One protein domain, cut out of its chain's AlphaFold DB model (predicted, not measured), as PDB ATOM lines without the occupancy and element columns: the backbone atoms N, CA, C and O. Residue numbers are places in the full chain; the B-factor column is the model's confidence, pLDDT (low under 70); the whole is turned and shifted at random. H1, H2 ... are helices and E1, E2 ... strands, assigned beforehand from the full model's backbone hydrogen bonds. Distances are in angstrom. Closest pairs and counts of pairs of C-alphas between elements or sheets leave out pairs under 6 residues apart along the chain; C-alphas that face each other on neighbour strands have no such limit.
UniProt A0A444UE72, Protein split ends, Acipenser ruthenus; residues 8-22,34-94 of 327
ATOM      1  N   ASN A   8      28.734  10.811  11.495       54.88
ATOM      2  CA  ASN A   8      28.510  11.711  10.359       54.88
ATOM      3  C   ASN A   8      29.348  11.345   9.117       54.88
ATOM      4  O   ASN A   8      28.929  11.625   7.996       54.88
ATOM      5  N   LYS A   9      30.500  10.679   9.286       58.06
ATOM      6  CA  LYS A   9      31.385  10.282   8.177       58.06
ATOM      7  C   LYS A   9      30.886   9.052   7.403       58.06
ATOM      8  O   LYS A   9      31.275   8.875   6.251       58.06
ATOM      9  N   HIS A  10      30.015   8.230   7.995       52.28
ATOM     10  CA  HIS A  10      29.383   7.073   7.337       52.28
ATOM     11  C   HIS A  10      27.971   7.365   6.789       52.28
ATOM     12  O   HIS A  10      27.397   6.536   6.089       52.28
ATOM     13  N   MET A  11      27.422   8.556   7.053       55.41
ATOM     14  CA  MET A  11      26.089   8.988   6.600       55.41
ATOM     15  C   MET A  11      26.093   9.821   5.303       55.41
ATOM     16  O   MET A  11      25.040  10.292   4.877       55.41
ATOM     17  N   SER A  12      27.248  10.008   4.651       55.12
ATOM     18  CA  SER A  12      27.371  10.799   3.411       55.12
ATOM     19  C   SER A  12      26.683  10.170   2.192       55.12
ATOM     20  O   SER A  12      26.359  10.878   1.239       55.12
ATOM     21  N   HIS A  13      26.422   8.862   2.230       59.12
ATOM     22  CA  HIS A  13      25.647   8.142   1.227       59.12
ATOM     23  C   HIS A  13      24.570   7.312   1.934       59.12
ATOM     24  O   HIS A  13      24.876   6.375   2.670       59.12
ATOM     25  N   LEU A  14      23.303   7.670   1.723       59.44
ATOM     26  CA  LEU A  14      22.148   6.971   2.290       59.44
ATOM     27  C   LEU A  14      21.619   5.946   1.289       59.44
ATOM     28  O   LEU A  14      21.380   6.288   0.132       59.44
ATOM     29  N   LYS A  15      21.402   4.707   1.740       67.88
ATOM     30  CA  LYS A  15      20.806   3.654   0.901       67.88
ATOM     31  C   LYS A  15      19.281   3.748   0.850       67.88
ATOM     32  O   LYS A  15      18.668   3.455  -0.172       67.88
ATOM     33  N   GLY A  16      18.680   4.186   1.953       65.81
ATOM     34  CA  GLY A  16      17.246   4.378   2.100       65.81
ATOM     35  C   GLY A  16      16.925   5.203   3.344       65.81
ATOM     36  O   GLY A  16      17.702   5.245   4.300       65.81
ATOM     37  N   SER A  17      15.773   5.874   3.318       75.62
ATOM     38  CA  SER A  17      15.248   6.642   4.446       75.62
ATOM     39  C   SER A  17      13.739   6.450   4.543       75.62
ATOM     40  O   SER A  17      13.025   6.675   3.568       75.62
ATOM     41  N   GLY A  18      13.248   6.084   5.725       76.19
ATOM     42  CA  GLY A  18      11.819   6.008   6.041       76.19
ATOM     43  C   GLY A  18      11.435   7.076   7.061       76.19
ATOM     44  O   GLY A  18      12.222   7.369   7.957       76.19
ATOM     45  N   THR A  19      10.241   7.660   6.939       78.25
ATOM     46  CA  THR A  19       9.688   8.576   7.953       78.25
ATOM     47  C   THR A  19       8.452   7.948   8.581       78.25
ATOM     48  O   THR A  19       7.521   7.575   7.869       78.25
ATOM     49  N   LEU A  20       8.452   7.832   9.906       70.75
ATOM     50  CA  LEU A  20       7.318   7.383  10.701       70.75
ATOM     51  C   LEU A  20       6.679   8.614  11.348       70.75
ATOM     52  O   LEU A  20       7.240   9.216  12.268       70.75
ATOM     53  N   SER A  21       5.508   8.987  10.837       65.44
ATOM     54  CA  SER A  21       4.652  10.012  11.435       65.44
ATOM     55  C   SER A  21       3.650   9.361  12.395       65.44
ATOM     56  O   SER A  21       3.167   8.262  12.101       65.44
ATOM     57  N   PRO A  22       3.273  10.024  13.505       61.81
ATOM     58  CA  PRO A  22       2.141   9.601  14.323       61.81
ATOM     59  C   PRO A  22       0.884   9.408  13.462       61.81
ATOM     60  O   PRO A  22       0.585  10.226  12.593       61.81
ATOM     61  N   PHE A  34       1.826  10.920  28.051       71.00
ATOM     62  CA  PHE A  34       2.071   9.485  28.055       71.00
ATOM     63  C   PHE A  34       3.463   9.161  27.518       71.00
ATOM     64  O   PHE A  34       3.820   9.425  26.362       71.00
ATOM     65  N   HIS A  35       4.235   8.558  28.407       77.81
ATOM     66  CA  HIS A  35       5.542   8.004  28.143       77.81
ATOM     67  C   HIS A  35       5.411   6.801  27.200       77.81
ATOM     68  O   HIS A  35       4.689   5.848  27.493       77.81
ATOM     69  N   SER A  36       6.052   6.879  26.039       82.88
ATOM     70  CA  SER A  36       5.826   5.993  24.895       82.88
ATOM     71  C   SER A  36       7.136   5.383  24.403       82.88
ATOM     72  O   SER A  36       8.209   5.945  24.609       82.88
ATOM     73  N   TYR A  37       7.051   4.239  23.722       84.44
ATOM     74  CA  TYR A  37       8.224   3.521  23.223       84.44
ATOM     75  C   TYR A  37       8.085   3.179  21.740       84.44
ATOM     76  O   TYR A  37       7.007   2.795  21.284       84.44
ATOM     77  N   ILE A  38       9.193   3.254  21.004       84.50
ATOM     78  CA  ILE A  38       9.348   2.650  19.679       84.50
ATOM     79  C   ILE A  38      10.283   1.455  19.804       84.50
ATOM     80  O   ILE A  38      11.395   1.568  20.318       84.50
ATOM     81  N   TYR A  39       9.836   0.324  19.273       84.69
ATOM     82  CA  TYR A  39      10.644  -0.874  19.101       84.69
ATOM     83  C   TYR A  39      10.895  -1.080  17.613       84.69
ATOM     84  O   TYR A  39       9.946  -1.199  16.839       84.69
ATOM     85  N   VAL A  40      12.166  -1.122  17.211       81.69
ATOM     86  CA  VAL A  40      12.556  -1.439  15.832       81.69
ATOM     87  C   VAL A  40      13.251  -2.795  15.813       81.69
ATOM     88  O   VAL A  40      14.150  -3.063  16.615       81.69
ATOM     89  N   LYS A  41      12.812  -3.654  14.893       79.38
ATOM     90  CA  LYS A  41      13.360  -4.986  14.634       79.38
ATOM     91  C   LYS A  41      13.531  -5.155  13.128       79.38
ATOM     92  O   LYS A  41      12.612  -4.845  12.372       79.38
ATOM     93  N   TYR A  42      14.698  -5.621  12.695       72.62
ATOM     94  CA  TYR A  42      15.059  -5.699  11.282       72.62
ATOM     95  C   TYR A  42      15.113  -7.139  10.734       72.62
ATOM     96  O   TYR A  42      15.591  -8.086  11.375       72.62
ATOM     97  N   GLY A  43      14.671  -7.290   9.483       69.94
ATOM     98  CA  GLY A  43      14.428  -8.575   8.819       69.94
ATOM     99  C   GLY A  43      12.983  -9.057   8.998       69.94
ATOM    100  O   GLY A  43      12.125  -8.297   9.446       69.94
ATOM    101  N   CYS A  44      12.701 -10.316   8.653       61.03
ATOM    102  CA  CYS A  44      11.381 -10.912   8.878       61.03
ATOM    103  C   CYS A  44      11.071 -11.007  10.377       61.03
ATOM    104  O   CYS A  44      11.837 -11.597  11.138       61.03
ATOM    105  N   HIS A  45       9.932 -10.448  10.772       65.12
ATOM    106  CA  HIS A  45       9.422 -10.460  12.135       65.12
ATOM    107  C   HIS A  45       7.907 -10.668  12.112       65.12
ATOM    108  O   HIS A  45       7.211 -10.184  11.218       65.12
ATOM    109  N   ASP A  46       7.398 -11.385  13.108       67.44
ATOM    110  CA  ASP A  46       5.991 -11.305  13.482       67.44
ATOM    111  C   ASP A  46       5.790 -10.136  14.470       67.44
ATOM    112  O   ASP A  46       6.743  -9.564  15.002       67.44
ATOM    113  N   GLY A  47       4.540  -9.771  14.762       68.81
ATOM    114  CA  GLY A  47       4.265  -8.678  15.704       68.81
ATOM    115  C   GLY A  47       4.734  -8.937  17.148       68.81
ATOM    116  O   GLY A  47       4.723  -8.008  17.952       68.81
ATOM    117  N   ARG A  48       5.131 -10.171  17.501       71.38
ATOM    118  CA  ARG A  48       5.557 -10.564  18.859       71.38
ATOM    119  C   ARG A  48       7.072 -10.462  19.042       71.38
ATOM    120  O   ARG A  48       7.535  -9.966  20.068       71.38
ATOM    121  N   THR A  49       7.848 -10.874  18.045       71.25
ATOM    122  CA  THR A  49       9.322 -10.858  18.051       71.25
ATOM    123  C   THR A  49       9.902  -9.454  18.223       71.25
ATOM    124  O   THR A  49      10.955  -9.325  18.851       71.25
ATOM    125  N   CYS A  50       9.186  -8.407  17.795       70.44
ATOM    126  CA  CYS A  50       9.526  -7.003  18.061       70.44
ATOM    127  C   CYS A  50       9.558  -6.632  19.555       70.44
ATOM    128  O   CYS A  50      10.342  -5.771  19.946       70.44
ATOM    129  N   TYR A  51       8.742  -7.273  20.401       71.19
ATOM    130  CA  TYR A  51       8.734  -7.020  21.849       71.19
ATOM    131  C   TYR A  51       9.808  -7.829  22.584       71.19
ATOM    132  O   TYR A  51      10.444  -7.316  23.507       71.19
ATOM    133  N   VAL A  52      10.024  -9.077  22.153       77.12
ATOM    134  CA  VAL A  52      10.940 -10.037  22.796       77.12
ATOM    135  C   VAL A  52      12.403  -9.793  22.408       77.12
ATOM    136  O   VAL A  52      13.291  -9.925  23.242       77.12
ATOM    137  N   SER A  53      12.670  -9.415  21.154       78.25
ATOM    138  CA  SER A  53      14.027  -9.285  20.608       78.25
ATOM    139  C   SER A  53      14.168  -8.039  19.730       78.25
ATOM    140  O   SER A  53      14.371  -8.123  18.526       78.25
ATOM    141  N   LYS A  54      14.040  -6.856  20.322       83.12
ATOM    142  CA  LYS A  54      14.256  -5.560  19.651       83.12
ATOM    143  C   LYS A  54      15.734  -5.293  19.333       83.12
ATOM    144  O   LYS A  54      16.595  -5.612  20.145       83.12
ATOM    145  N   ASP A  55      16.002  -4.668  18.184       81.50
ATOM    146  CA  ASP A  55      17.355  -4.242  17.782       81.50
ATOM    147  C   ASP A  55      17.622  -2.779  18.174       81.50
ATOM    148  O   ASP A  55      18.749  -2.416  18.498       81.50
ATOM    149  N   ILE A  56      16.579  -1.940  18.168       85.12
ATOM    150  CA  ILE A  56      16.604  -0.567  18.693       85.12
ATOM    151  C   ILE A  56      15.373  -0.343  19.576       85.12
ATOM    152  O   ILE A  56      14.260  -0.756  19.236       85.12
ATOM    153  N   VAL A  57      15.579   0.354  20.695       85.25
ATOM    154  CA  VAL A  57      14.526   0.929  21.539       85.25
ATOM    155  C   VAL A  57      14.676   2.444  21.523       85.25
ATOM    156  O   VAL A  57      15.789   2.944  21.676       85.25
ATOM    157  N   TYR A  58      13.568   3.162  21.365       85.06
ATOM    158  CA  TYR A  58      13.490   4.597  21.623       85.06
ATOM    159  C   TYR A  58      12.404   4.867  22.657       85.06
ATOM    160  O   TYR A  58      11.312   4.309  22.566       85.06
ATOM    161  N   GLU A  59      12.699   5.733  23.611       85.44
ATOM    162  CA  GLU A  59      11.825   6.166  24.696       85.44
ATOM    163  C   GLU A  59      11.459   7.637  24.450       85.44
ATOM    164  O   GLU A  59      12.351   8.435  24.190       85.44
ATOM    165  N   TYR A  60      10.171   7.999  24.414       82.00
ATOM    166  CA  TYR A  60       9.748   9.347  24.009       82.00
ATOM    167  C   TYR A  60       8.447   9.824  24.666       82.00
ATOM    168  O   TYR A  60       7.573   9.044  25.046       82.00
ATOM    169  N   TYR A  61       8.266  11.145  24.714       80.44
ATOM    170  CA  TYR A  61       7.053  11.781  25.235       80.44
ATOM    171  C   TYR A  61       6.076  12.141  24.108       80.44
ATOM    172  O   TYR A  61       6.330  13.057  23.318       80.44
ATOM    173  N   ALA A  62       4.925  11.462  24.052       71.44
ATOM    174  CA  ALA A  62       3.952  11.619  22.965       71.44
ATOM    175  C   ALA A  62       3.396  13.049  22.816       71.44
ATOM    176  O   ALA A  62       3.107  13.478  21.700       71.44
ATOM    177  N   ALA A  63       3.326  13.820  23.908       71.31
ATOM    178  CA  ALA A  63       2.833  15.202  23.918       71.31
ATOM    179  C   ALA A  63       3.613  16.172  22.999       71.31
ATOM    180  O   ALA A  63       3.131  17.267  22.720       71.31
ATOM    181  N   ARG A  64       4.809  15.798  22.521       71.44
ATOM    182  CA  ARG A  64       5.620  16.620  21.603       71.44
ATOM    183  C   ARG A  64       5.395  16.316  20.115       71.44
ATOM    184  O   ARG A  64       6.056  16.936  19.288       71.44
ATOM    185  N   ASN A  65       4.503  15.378  19.772       75.50
ATOM    186  CA  ASN A  65       4.278  14.884  18.403       75.50
ATOM    187  C   ASN A  65       5.584  14.615  17.611       75.50
ATOM    188  O   ASN A  65       5.744  15.131  16.500       75.50
ATOM    189  N   PRO A  66       6.548  13.849  18.163       81.75
ATOM    190  CA  PRO A  66       7.814  13.609  17.483       81.75
ATOM    191  C   PRO A  66       7.621  12.874  16.157       81.75
ATOM    192  O   PRO A  66       6.804  11.960  16.033       81.75
ATOM    193  N   THR A  67       8.415  13.269  15.166       83.50
ATOM    194  CA  THR A  67       8.568  12.547  13.903       83.50
ATOM    195  C   THR A  67       9.862  11.751  13.958       83.50
ATOM    196  O   THR A  67      10.898  12.279  14.373       83.50
ATOM    197  N   PHE A  68       9.815  10.499  13.512       85.38
ATOM    198  CA  PHE A  68      10.972   9.611  13.534       85.38
ATOM    199  C   PHE A  68      11.453   9.315  12.118       85.38
ATOM    200  O   PHE A  68      10.649   9.049  11.224       85.38
ATOM    201  N   LYS A  69      12.769   9.345  11.907       86.94
ATOM    202  CA  LYS A  69      13.401   8.997  10.630       86.94
ATOM    203  C   LYS A  69      14.356   7.831  10.824       86.94
ATOM    204  O   LYS A  69      15.270   7.907  11.637       86.94
ATOM    205  N   ILE A  70      14.152   6.771  10.053       87.31
ATOM    206  CA  ILE A  70      15.058   5.620  10.002       87.31
ATOM    207  C   ILE A  70      15.980   5.806   8.797       87.31
ATOM    208  O   ILE A  70      15.482   5.997   7.686       87.31
ATOM    209  N   ARG A  71      17.299   5.741   9.008       85.19
ATOM    210  CA  ARG A  71      18.330   5.889   7.962       85.19
ATOM    211  C   ARG A  71      19.268   4.680   7.926       85.19
ATOM    212  O   ARG A  71      19.888   4.378   8.942       85.19
ATOM    213  N   GLU A  72      19.404   4.030   6.768       84.75
ATOM    214  CA  GLU A  72      20.389   2.956   6.521       84.75
ATOM    215  C   GLU A  72      21.643   3.533   5.837       84.75
ATOM    216  O   GLU A  72      21.536   4.280   4.855       84.75
ATOM    217  N   SER A  73      22.833   3.176   6.336       82.50
ATOM    218  CA  SER A  73      24.108   3.538   5.704       82.50
ATOM    219  C   SER A  73      24.301   2.829   4.354       82.50
ATOM    220  O   SER A  73      23.791   1.730   4.129       82.50
ATOM    221  N   SER A  74      25.050   3.433   3.424       79.75
ATOM    222  CA  SER A  74      25.310   2.849   2.091       79.75
ATOM    223  C   SER A  74      25.964   1.466   2.134       79.75
ATOM    224  O   SER A  74      25.608   0.584   1.353       79.75
ATOM    225  N   ASP A  75      26.890   1.273   3.068       80.00
ATOM    226  CA  ASP A  75      27.611   0.028   3.347       80.00
ATOM    227  C   ASP A  75      26.809  -0.965   4.213       80.00
ATOM    228  O   ASP A  75      27.315  -2.032   4.557       80.00
ATOM    229  N   ARG A  76      25.571  -0.613   4.595       78.62
ATOM    230  CA  ARG A  76      24.714  -1.336   5.552       78.62
ATOM    231  C   ARG A  76      25.360  -1.583   6.923       78.62
ATOM    232  O   ARG A  76      24.860  -2.408   7.692       78.62
ATOM    233  N   SER A  77      26.472  -0.924   7.259       80.62
ATOM    234  CA  SER A  77      27.171  -1.146   8.527       80.62
ATOM    235  C   SER A  77      26.396  -0.626   9.735       80.62
ATOM    236  O   SER A  77      26.622  -1.129  10.836       80.62
ATOM    237  N   CYS A  78      25.447   0.300   9.566       82.88
ATOM    238  CA  CYS A  78      24.529   0.688  10.631       82.88
ATOM    239  C   CYS A  78      23.155   1.159  10.134       82.88
ATOM    240  O   CYS A  78      22.976   1.575   8.986       82.88
ATOM    241  N   ILE A  79      22.183   1.127  11.048       84.81
ATOM    242  CA  ILE A  79      20.919   1.859  10.914       84.81
ATOM    243  C   ILE A  79      20.770   2.809  12.101       84.81
ATOM    244  O   ILE A  79      21.087   2.444  13.236       84.81
ATOM    245  N   LEU A  80      20.295   4.024  11.824       86.31
ATOM    246  CA  LEU A  80      20.030   5.084  12.797       86.31
ATOM    247  C   LEU A  80      18.528   5.365  12.904       86.31
ATOM    248  O   LEU A  80      17.817   5.322  11.896       86.31
ATOM    249  N   LEU A  81      18.071   5.715  14.108       88.12
ATOM    250  CA  LEU A  81      16.723   6.220  14.376       88.12
ATOM    251  C   LEU A  81      16.816   7.655  14.916       88.12
ATOM    252  O   LEU A  81      17.148   7.874  16.077       88.12
ATOM    253  N   GLU A  82      16.537   8.640  14.068       86.62
ATOM    254  CA  GLU A  82      16.519  10.057  14.441       86.62
ATOM    255  C   GLU A  82      15.131  10.469  14.939       86.62
ATOM    256  O   GLU A  82      14.125  10.159  14.298       86.62
ATOM    257  N   CYS A  83      15.075  11.230  16.032       85.06
ATOM    258  CA  CYS A  83      13.863  11.866  16.548       85.06
ATOM    259  C   CYS A  83      13.936  13.382  16.309       85.06
ATOM    260  O   CYS A  83      14.967  13.997  16.569       85.06
ATOM    261  N   THR A  84      12.861  14.025  15.842       82.44
ATOM    262  CA  THR A  84      12.873  15.487  15.616       82.44
ATOM    263  C   THR A  84      12.918  16.328  16.892       82.44
ATOM    264  O   THR A  84      13.191  17.523  16.805       82.44
ATOM    265  N   THR A  85      12.609  15.756  18.059       78.75
ATOM    266  CA  THR A  85      12.472  16.506  19.322       78.75
ATOM    267  C   THR A  85      13.638  16.316  20.288       78.75
ATOM    268  O   THR A  85      13.659  16.964  21.334       78.75
ATOM    269  N   GLU A  86      14.578  15.419  19.982       75.94
ATOM    270  CA  GLU A  86      15.627  14.967  20.899       75.94
ATOM    271  C   GLU A  86      16.947  14.738  20.150       75.94
ATOM    272  O   GLU A  86      16.962  14.319  18.998       75.94
ATOM    273  N   SER A  87      18.074  15.027  20.803       77.25
ATOM    274  CA  SER A  87      19.417  14.934  20.207       77.25
ATOM    275  C   SER A  87      20.049  13.540  20.297       77.25
ATOM    276  O   SER A  87      21.143  13.322  19.769       77.25
ATOM    277  N   TYR A  88      19.384  12.597  20.969       82.69
ATOM    278  CA  TYR A  88      19.813  11.207  21.050       82.69
ATOM    279  C   TYR A  88      19.352  10.430  19.811       82.69
ATOM    280  O   TYR A  88      18.174  10.452  19.450       82.69
ATOM    281  N   VAL A  89      20.298   9.733  19.178       83.88
ATOM    282  CA  VAL A  89      20.099   8.938  17.961       83.88
ATOM    283  C   VAL A  89      20.637   7.530  18.233       83.88
ATOM    284  O   VAL A  89      21.840   7.303  18.069       83.88
ATOM    285  N   PRO A  90      19.804   6.582  18.704       83.75
ATOM    286  CA  PRO A  90      20.239   5.210  18.882       83.75
ATOM    287  C   PRO A  90      20.545   4.568  17.526       83.75
ATOM    288  O   PRO A  90      19.916   4.859  16.501       83.75
ATOM    289  N   SER A  91      21.545   3.691  17.537       84.38
ATOM    290  CA  SER A  91      22.109   3.059  16.351       84.38
ATOM    291  C   SER A  91      22.264   1.556  16.553       84.38
ATOM    292  O   SER A  91      22.639   1.100  17.632       84.38
ATOM    293  N   CYS A  92      22.003   0.782  15.500       81.56
ATOM    294  CA  CYS A  92      22.311  -0.645  15.460       81.56
ATOM    295  C   CYS A  92      23.541  -0.873  14.560       81.56
ATOM    296  O   CYS A  92      23.422  -0.725  13.338       81.56
ATOM    297  N   PRO A  93      24.729  -1.177  15.119       75.62
ATOM    298  CA  PRO A  93      25.935  -1.454  14.342       75.62
ATOM    299  C   PRO A  93      25.982  -2.899  13.816       75.62
ATOM    300  O   PRO A  93      25.467  -3.832  14.426       75.62
ATOM    301  N   ASN A  94      26.692  -3.091  12.704       72.19
ATOM    302  CA  ASN A  94      26.860  -4.342  11.955       72.19
ATOM    303  C   ASN A  94      25.575  -4.934  11.349       72.19
ATOM    304  O   ASN A  94      25.524  -6.137  11.088       72.19
TER     305      ASN A  94
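What this domain is: This is residues 8 to 22 and 34 to 94 of the 327 residues of the protein "Protein split ends" of Acipenser ruthenus (UniProt A0A444UE72). A twisted antiparallel sheet of four strands, in the order E1, E4, E5, E6, has a separate two-stranded ribbon, E2 and E3, near its strand E5. The small helix H1 and the loop before it lie past one end of the ribbon, away from the four-stranded sheet. The printed part has 76 residues, with elements in the order E1, E2, H1, E3, E4, E5, E6, and is mostly strand. It is compact, with a radius of gyration of the C-alphas of 12.8 A and spans of 36 by 28 by 17 A.

How they stand to each other: E1, residues 14 to 20, is an edge strand and antiparallel to E4, residues 68 to 73, at 165 degrees, with N 20 and O 68 at 2.8 A. E2, residues 35 to 40, and E3, residues 56 to 61, are antiparallel, with N 38 and O 58 at 2.8 A. H1, residues 49 to 52, is not on the four-stranded sheet; its closest C-alphas to E2 are those of Cys 50 and Tyr 39, 6.3 A apart. H1 is too short for an O i to N i+4 pair, and its one O i to N i+3 pair is within hydrogen-bond range. E4, E5, residues 78 to 83, and E6, residues 91 to 93, form a meander, each strand the antiparallel neighbour of the one before. N 82 and O 69 are 2.8 A apart, N 92 and O 79 3.0 A. E3 and E5 are near each other; E2 and E5 are apart.

Where its parts are: E1 is 17.1 A long from C-alpha 14 at (22.148, 6.971, 2.290). E2 measures 17.0 A, E3 16.9 A, E4 and E5 16.5 A each. H1 and E6 are short; E6 ends at C-alpha 93 at (25.935, -1.454, 14.342).

The domain as a whole: The C-alphas of Phe 34 and Asp 75 are farthest apart, 36.8 A. Residues 23 to 33 are not printed, and C-alphas 22 and 34 are 13.7 A apart across this cut. Of the links printed whole, none is long. Mean pLDDT of the printed part is 76.2; residues 8 to 16, 21 to 22 and 43 to 47 are under 70.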